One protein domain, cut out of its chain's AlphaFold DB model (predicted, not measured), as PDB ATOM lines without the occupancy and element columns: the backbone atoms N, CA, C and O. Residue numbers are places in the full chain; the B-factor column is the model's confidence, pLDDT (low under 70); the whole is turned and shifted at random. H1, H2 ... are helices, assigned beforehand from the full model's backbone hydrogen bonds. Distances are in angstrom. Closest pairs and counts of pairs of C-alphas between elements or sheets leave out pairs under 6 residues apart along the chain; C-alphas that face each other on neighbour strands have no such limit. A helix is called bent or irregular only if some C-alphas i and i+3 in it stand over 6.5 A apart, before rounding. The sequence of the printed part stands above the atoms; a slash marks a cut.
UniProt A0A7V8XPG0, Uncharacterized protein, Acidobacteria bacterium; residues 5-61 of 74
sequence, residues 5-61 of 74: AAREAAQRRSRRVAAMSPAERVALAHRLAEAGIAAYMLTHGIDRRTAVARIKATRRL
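Overview. This is residues 5 to 61 of the 74 residues of an uncharacterized protein of Acidobacteria bacterium (UniProt A0A7V8XPG0). Three helices make an open, bent chain of rods with no common core: the long helix H2 is in the middle, H1 folds back from its first end as one arm of a wide V, and H3 turns off near its other end to make a corner with it. Residues 5 to 16 of H1 stick out at one end, and residues 56 to 61, of which 56 to 60 belong to H3, stick out at the other. The printed part has 57 residues with three named helices, in the order H1, H2, H3, and no named strand; the class is all helix. The whole is loose, with a radius of gyration of the C-alphas of 14.7 A, and the C-alphas span 35 by 29 by 23 A.

Arrangement. H1, residues 5 to 18, touches no helix. It is joined by a tight link of three residues to H2, residues 22 to 44. H1 and H2 are close but not clearly touching, with one pair of C-alphas within 8 A, those of Val 17 and Arg 25, 7.0 A apart. They run opposite ways at a steep tilt of 50 degrees, and their centres are 19.3 A apart. A second tight link, also of three residues, leads from H2 to H3, residues 48 to 60. H2 and H3 touch, with residues 37 to 41 of H2 and residues 48 to 52 of H3 alone; their closest C-alphas, those of Met 41 and Ala 51, are 5.9 A apart. The lines of H2 and H3 are about perpendicular, at 73 degrees. H1 and H3 are apart. In H1, H2 and H3 every O i to N i+4 pair is within hydrogen-bond range.

Along the chain. H1 runs from Ala 5, with its C-alpha at (37.670, -29.138, 37.461), to Ala 18, and measures 20.0 A from first to last C-alpha. H2 is the longest helix, with 23 residues from Pro 22, with its C-alpha at (13.330, -23.831, 24.164), to His 44, and measures 33.2 A. H3 runs from Arg 48 to Arg 60, with C-alpha 60 at (27.014, -39.531, 8.131), and measures 18.4 A. The three helices are not bent.

Size, cuts and confidence. The two C-alphas farthest apart are those of Ala 5 and Arg 49, at 37.8 A; the first and last printed C-alphas, of Ala 5 and Leu 61, are 32.5 A apart. Without the stretches that stand free, residues 5 to 16 and 56 to 61, the body has 39 residues and spans 37 by 15 by 10 A. The printed part has no cut, and neither link is long. The mean pLDDT of the printed part is 91.9, and one residue, Leu 61, is under 70.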
ATOM      1  N   ALA A   5      37.951 -30.389  38.162       87.06
ATOM      2  CA  ALA A   5      37.670 -29.138  37.461       87.06
ATOM      3  C   ALA A   5      36.885 -29.337  36.147       87.06
ATOM      4  O   ALA A   5      35.936 -28.600  35.875       87.06
ATOM      5  N   ALA A   6      37.225 -30.356  35.349       86.81
ATOM      6  CA  ALA A   6      36.506 -30.658  34.111       86.81
ATOM      7  C   ALA A   6      35.061 -31.115  34.381       86.81
ATOM      8  O   ALA A   6      34.137 -30.707  33.671       86.81
ATOM      9  N   ARG A   7      34.854 -31.917  35.436       89.19
ATOM     10  CA  ARG A   7      33.518 -32.363  35.864       89.19
ATOM     11  C   ARG A   7      32.658 -31.197  36.343       89.19
ATOM     12  O   ARG A   7      31.513 -31.071  35.914       89.19
ATOM     13  N   GLU A   8      33.213 -30.307  37.159       90.31
ATOM     14  CA  GLU A   8      32.501 -29.113  37.623       90.31
ATOM     15  C   GLU A   8      32.137 -28.169  36.470       90.31
ATOM     16  O   GLU A   8      31.019 -27.656  36.407       90.31
ATOM     17  N   ALA A   9      33.046 -27.971  35.512       88.56
ATOM     18  CA  ALA A   9      32.772 -27.169  34.323       88.56
ATOM     19  C   ALA A   9      31.650 -27.777  33.463       88.56
ATOM     20  O   ALA A   9      30.782 -27.051  32.971       88.56
ATOM     21  N   ALA A  10      31.635 -29.104  33.301       89.19
ATOM     22  CA  ALA A  10      30.547 -29.805  32.627       89.19
ATOM     23  C   ALA A  10      29.214 -29.616  33.365       89.19
ATOM     24  O   ALA A  10      28.230 -29.217  32.746       89.19
ATOM     25  N   GLN A  11      29.200 -29.789  34.689       92.06
ATOM     26  CA  GLN A  11      27.992 -29.636  35.498       92.06
ATOM     27  C   GLN A  11      27.429 -28.208  35.441       92.06
ATOM     28  O   GLN A  11      26.222 -28.028  35.268       92.06
ATOM     29  N   ARG A  12      28.291 -27.182  35.509       92.50
ATOM     30  CA  ARG A  12      27.878 -25.777  35.347       92.50
ATOM     31  C   ARG A  12      27.276 -25.510  33.966       92.50
ATOM     32  O   ARG A  12      26.253 -24.835  33.878       92.50
ATOM     33  N   ARG A  13      27.866 -26.051  32.893       90.19
ATOM     34  CA  ARG A  13      27.308 -25.928  31.532       90.19
ATOM     35  C   ARG A  13      25.938 -26.590  31.418       90.19
ATOM     36  O   ARG A  13      25.017 -25.948  30.922       90.19
ATOM     37  N   SER A  14      25.780 -27.810  31.929       90.44
ATOM     38  CA  SER A  14      24.494 -28.515  31.887       90.44
ATOM     39  C   SER A  14      23.398 -27.759  32.635       90.44
ATOM     40  O   SER A  14      22.302 -27.609  32.106       90.44
ATOM     41  N   ARG A  15      23.698 -27.203  33.819       94.31
ATOM     42  CA  ARG A  15      22.738 -26.376  34.573       94.31
ATOM     43  C   ARG A  15      22.318 -25.124  33.802       94.31
ATOM     44  O   ARG A  15      21.137 -24.806  33.768       94.31
ATOM     45  N   ARG A  16      23.261 -24.447  33.138       92.31
ATOM     46  CA  ARG A  16      22.960 -23.268  32.307       92.31
ATOM     47  C   ARG A  16      22.046 -23.606  31.134       92.31
ATOM     48  O   ARG A  16      21.116 -22.861  30.878       92.31
ATOM     49  N   VAL A  17      22.296 -24.719  30.444       92.44
ATOM     50  CA  VAL A  17      21.445 -25.164  29.329       92.44
ATOM     51  C   VAL A  17      20.068 -25.613  29.824       92.44
ATOM     52  O   VAL A  17      19.074 -25.365  29.150       92.44
ATOM     53  N   ALA A  18      19.985 -26.243  31.000       92.06
ATOM     54  CA  ALA A  18      18.713 -26.654  31.597       92.06
ATOM     55  C   ALA A  18      17.830 -25.462  32.004       92.06
ATOM     56  O   ALA A  18      16.611 -25.571  31.942       92.06
ATOM     57  N   ALA A  19      18.439 -24.335  32.380       96.44
ATOM     58  CA  ALA A  19      17.732 -23.103  32.723       96.44
ATOM     59  C   ALA A  19      17.254 -22.295  31.499       96.44
ATOM     60  O   ALA A  19      16.517 -21.330  31.666       96.44
ATOM     61  N   MET A  20      17.675 -22.660  30.283       96.62
ATOM     62  CA  MET A  20      17.265 -21.970  29.058       96.62
ATOM     63  C   MET A  20      15.871 -22.404  28.606       96.62
ATOM     64  O   MET A  20      15.523 -23.592  28.602       96.62
ATOM     65  N   SER A  21      15.114 -21.444  28.093       97.69
ATOM     66  CA  SER A  21      13.901 -21.702  27.328       97.69
ATOM     67  C   SER A  21      14.197 -22.529  26.061       97.69
ATOM     68  O   SER A  21      15.338 -22.605  25.584       97.69
ATOM     69  N   PRO A  22      13.180 -23.173  25.462       96.25
ATOM     70  CA  PRO A  22      13.330 -23.831  24.164       96.25
ATOM     71  C   PRO A  22      13.908 -22.908  23.077       96.25
ATOM     72  O   PRO A  22      14.828 -23.313  22.369       96.25
ATOM     73  N   ALA A  23      13.439 -21.659  22.994       95.62
ATOM     74  CA  ALA A  23      13.906 -20.689  22.004       95.62
ATOM     75  C   ALA A  23      15.397 -20.351  22.177       95.62
ATOM     76  O   ALA A  23      16.159 -20.352  21.210       95.62
ATOM     77  N   GLU A  24      15.849 -20.141  23.415       94.75
ATOM     78  CA  GLU A  24      17.259 -19.863  23.705       94.75
ATOM     79  C   GLU A  24      18.168 -21.050  23.380       94.75
ATOM     80  O   GLU A  24      19.286 -20.855  22.896       94.75
ATOM     81  N   ARG A  25      17.691 -22.283  23.594       94.19
ATOM     82  CA  ARG A  25      18.435 -23.494  23.219       94.19
ATOM     83  C   ARG A  25      18.600 -23.608  21.708       94.19
ATOM     84  O   ARG A  25      19.700 -23.916  21.250       94.19
ATOM     85  N   VAL A  26      17.554 -23.305  20.941       93.38
ATOM     86  CA  VAL A  26      17.619 -23.262  19.471       93.38
ATOM     87  C   VAL A  26      18.597 -22.178  19.012       93.38
ATOM     88  O   VAL A  26      19.517 -22.464  18.245       93.38
ATOM     89  N   ALA A  27      18.491 -20.960  19.548       94.81
ATOM     90  CA  ALA A  27      19.405 -19.866  19.219       94.81
ATOM     91  C   ALA A  27      20.869 -20.185  19.581       94.81
ATOM     92  O   ALA A  27      21.799 -19.833  18.851       94.81
ATOM     93  N   LEU A  28      21.105 -20.867  20.706       94.06
ATOM     94  CA  LEU A  28      22.432 -21.352  21.078       94.06
ATOM     95  C   LEU A  28      22.948 -22.396  20.081       94.06
ATOM     96  O   LEU A  28      24.096 -22.293  19.653       94.06
ATOM     97  N   ALA A  29      22.117 -23.365  19.695       90.75
ATOM     98  CA  ALA A  29      22.492 -24.392  18.729       90.75
ATOM     99  C   ALA A  29      22.899 -23.783  17.379       90.75
ATOM    100  O   ALA A  29      23.949 -24.146  16.849       90.75
ATOM    101  N   HIS A  30      22.140 -22.804  16.870       92.94
ATOM    102  CA  HIS A  30      22.496 -22.081  15.645       92.94
ATOM    103  C   HIS A  30      23.838 -21.362  15.772       92.94
ATOM    104  O   HIS A  30      24.713 -21.555  14.933       92.94
ATOM    105  N   ARG A  31      24.054 -20.599  16.851       94.50
ATOM    106  CA  ARG A  31      25.332 -19.896  17.066       94.50
ATOM    107  C   ARG A  31      26.525 -20.847  17.116       94.50
ATOM    108  O   ARG A  31      27.560 -20.560  16.522       94.50
ATOM    109  N   LEU A  32      26.386 -21.981  17.804       92.00
ATOM    110  CA  LEU A  32      27.445 -22.989  17.881       92.00
ATOM    111  C   LEU A  32      27.694 -23.667  16.529       92.00
ATOM    112  O   LEU A  32      28.847 -23.934  16.192       92.00
ATOM    113  N   ALA A  33      26.641 -23.927  15.750       89.75
ATOM    114  CA  ALA A  33      26.771 -24.472  14.404       89.75
ATOM    115  C   ALA A  33      27.533 -23.509  13.482       89.75
ATOM    116  O   ALA A  33      28.494 -23.926  12.838       89.75
ATOM    117  N   GLU A  34      27.166 -22.227  13.480       93.75
ATOM    118  CA  GLU A  34      27.835 -21.185  12.690       93.75
ATOM    119  C   GLU A  34      29.304 -21.010  13.080       93.75
ATOM    120  O   GLU A  34      30.179 -21.013  12.214       93.75
ATOM    121  N   ALA A  35      29.597 -20.944  14.382       94.06
ATOM    122  CA  ALA A  35      30.970 -20.858  14.873       94.06
ATOM    123  C   ALA A  35      31.802 -22.086  14.464       94.06
ATOM    124  O   ALA A  35      32.960 -21.951  14.071       94.06
ATOM    125  N   GLY A  36      31.207 -23.282  14.513       93.88
ATOM    126  CA  GLY A  36      31.854 -24.513  14.062       93.88
ATOM    127  C   GLY A  36      32.153 -24.512  12.562       93.88
ATOM    128  O   GLY A  36      33.250 -24.896  12.162       93.88
ATOM    129  N   ILE A  37      31.210 -24.044  11.737       94.50
ATOM    130  CA  ILE A  37      31.409 -23.899  10.287       94.50
ATOM    131  C   ILE A  37      32.539 -22.902  10.008       94.50
ATOM    132  O   ILE A  37      33.446 -23.223   9.245       94.50
ATOM    133  N   ALA A  38      32.531 -21.738  10.663       95.69
ATOM    134  CA  ALA A  38      33.566 -20.720  10.494       95.69
ATOM    135  C   ALA A  38      34.961 -21.238  10.880       95.69
ATOM    136  O   ALA A  38      35.920 -21.050  10.131       95.69
ATOM    137  N   ALA A  39      35.077 -21.951  12.006       96.12
ATOM    138  CA  ALA A  39      36.336 -22.566  12.423       96.12
ATOM    139  C   ALA A  39      36.825 -23.615  11.411       96.12
ATOM    140  O   ALA A  39      38.012 -23.659  11.080       96.12
ATOM    141  N   TYR A  40      35.915 -24.437  10.881       94.81
ATOM    142  CA  TYR A  40      36.246 -25.437   9.868       94.81
ATOM    143  C   TYR A  40      36.736 -24.788   8.567       94.81
ATOM    144  O   TYR A  40      37.772 -25.203   8.044       94.81
ATOM    145  N   MET A  41      36.039 -23.747   8.092       97.56
ATOM    146  CA  MET A  41      36.437 -22.942   6.931       97.56
ATOM    147  C   MET A  41      37.837 -22.357   7.116       97.56
ATOM    148  O   MET A  41      38.686 -22.550   6.253       97.56
ATOM    149  N   LEU A  42      38.094 -21.710   8.259       97.31
ATOM    150  CA  LEU A  42      39.390 -21.104   8.570       97.31
ATOM    151  C   LEU A  42      40.519 -22.140   8.579       97.31
ATOM    152  O   LEU A  42      41.588 -21.897   8.033       97.31
ATOM    153  N   THR A  43      40.269 -23.304   9.179       97.31
ATOM    154  CA  THR A  43      41.283 -24.358   9.330       97.31
ATOM    155  C   THR A  43      41.653 -24.998   7.990       97.31
ATOM    156  O   THR A  43      42.794 -25.406   7.801       97.31
ATOM    157  N   HIS A  44      40.697 -25.102   7.064       95.12
ATOM    158  CA  HIS A  44      40.879 -25.820   5.797       95.12
ATOM    159  C   HIS A  44      41.011 -24.895   4.580       95.12
ATOM    160  O   HIS A  44      41.242 -25.392   3.482       95.12
ATOM    161  N   GLY A  45      40.842 -23.579   4.748       96.69
ATOM    162  CA  GLY A  45      40.894 -22.608   3.654       96.69
ATOM    163  C   GLY A  45      39.806 -22.816   2.598       96.69
ATOM    164  O   GLY A  45      40.065 -22.647   1.411       96.69
ATOM    165  N   ILE A  46      38.604 -23.228   3.009       97.00
ATOM    166  CA  ILE A  46      37.497 -23.548   2.094       97.00
ATOM    167  C   ILE A  46      36.294 -22.631   2.302       97.00
ATOM    168  O   ILE A  46      36.094 -22.060   3.376       97.00
ATOM    169  N   ASP A  47      35.450 -22.546   1.278       96.31
ATOM    170  CA  ASP A  47      34.195 -21.812   1.342       96.31
ATOM    171  C   ASP A  47      33.142 -22.526   2.212       96.31
ATOM    172  O   ASP A  47      33.233 -23.712   2.557       96.31
ATOM    173  N   ARG A  48      32.089 -21.777   2.542       94.38
ATOM    174  CA  ARG A  48      31.002 -22.234   3.409       94.38
ATOM    175  C   ARG A  48      30.258 -23.447   2.851       94.38
ATOM    176  O   ARG A  48      29.940 -24.355   3.620       94.38
ATOM    177  N   ARG A  49      29.955 -23.472   1.549       94.88
ATOM    178  CA  ARG A  49      29.194 -24.566   0.923       94.88
ATOM    179  C   ARG A  49      29.991 -25.863   1.023       94.88
ATOM    180  O   ARG A  49      29.447 -26.878   1.464       94.88
ATOM    181  N   THR A  50      31.284 -25.805   0.715       94.69
ATOM    182  CA  THR A  50      32.191 -26.954   0.833       94.69
ATOM    183  C   THR A  50      32.346 -27.412   2.285       94.69
ATOM    184  O   THR A  50      32.286 -28.614   2.559       94.69
ATOM    185  N   ALA A  51      32.479 -26.483   3.237       93.94
ATOM    186  CA  ALA A  51      32.560 -26.810   4.662       93.94
ATOM    187  C   ALA A  51      31.308 -27.545   5.161       93.94
ATOM    188  O   ALA A  51      31.417 -28.595   5.797       93.94
ATOM    189  N   VAL A  52      30.114 -27.042   4.831       92.25
ATOM    190  CA  VAL A  52      28.843 -27.669   5.223       92.25
ATOM    191  C   VAL A  52      28.712 -29.069   4.625       92.25
ATOM    192  O   VAL A  52      28.369 -30.000   5.356       92.25
ATOM    193  N   ALA A  53      29.029 -29.244   3.339       90.94
ATOM    194  CA  ALA A  53      28.973 -30.549   2.681       90.94
ATOM    195  C   ALA A  53      29.893 -31.578   3.365       90.94
ATOM    196  O   ALA A  53      29.461 -32.686   3.687       90.94
ATOM    197  N   ARG A  54      31.136 -31.193   3.682       92.75
ATOM    198  CA  ARG A  54      32.105 -32.069   4.368       92.75
ATOM    199  C   ARG A  54      31.706 -32.381   5.812       92.75
ATOM    200  O   ARG A  54      31.817 -33.527   6.248       92.75
ATOM    201  N   ILE A  55      31.193 -31.403   6.560       88.88
ATOM    202  CA  ILE A  55      30.688 -31.628   7.924       88.88
ATOM    203  C   ILE A  55      29.471 -32.566   7.905       88.88
ATOM    204  O   ILE A  55      29.373 -33.462   8.745       88.88
ATOM    205  N   LYS A  56      28.550 -32.402   6.945       86.81
ATOM    206  CA  LYS A  56      27.424 -33.330   6.759       86.81
ATOM    207  C   LYS A  56      27.932 -34.745   6.459       86.81
ATOM    208  O   LYS A  56      27.531 -35.679   7.148       86.81
ATOM    209  N   ALA A  57      28.854 -34.894   5.506       86.31
ATOM    210  CA  ALA A  57      29.423 -36.189   5.128       86.31
ATOM    211  C   ALA A  57      30.119 -36.897   6.305       86.31
ATOM    212  O   ALA A  57      29.880 -38.077   6.550       86.31
ATOM    213  N   THR A  58      30.914 -36.175   7.099       84.50
ATOM    214  CA  THR A  58      31.600 -36.761   8.265       84.50
ATOM    215  C   THR A  58      30.637 -37.208   9.362       84.50
ATOM    216  O   THR A  58      30.852 -38.250   9.970       84.50
ATOM    217  N   ARG A  59      29.537 -36.482   9.595       80.75
ATOM    218  CA  ARG A  59      28.486 -36.898  10.543       80.75
ATOM    219  C   ARG A  59      27.671 -38.102  10.061       80.75
ATOM    220  O   ARG A  59      27.042 -38.764  10.889       80.75
ATOM    221  N   ARG A  60      27.654 -38.359   8.748       70.75
ATOM    222  CA  ARG A  60      27.014 -39.531   8.131       70.75
ATOM    223  C   ARG A  60      27.876 -40.792   8.245       70.75
ATOM    224  O   ARG A  60      27.314 -41.883   8.287       70.75
ATOM    225  N   LEU A  61      29.204 -40.670   8.359       67.06
ATOM    226  CA  LEU A  61      30.097 -41.821   8.544       67.06
ATOM    227  C   LEU A  61      29.701 -42.609   9.807       67.06
ATOM    228  O   LEU A  61      29.788 -42.105  10.925       67.06
TER     229      LEU A  61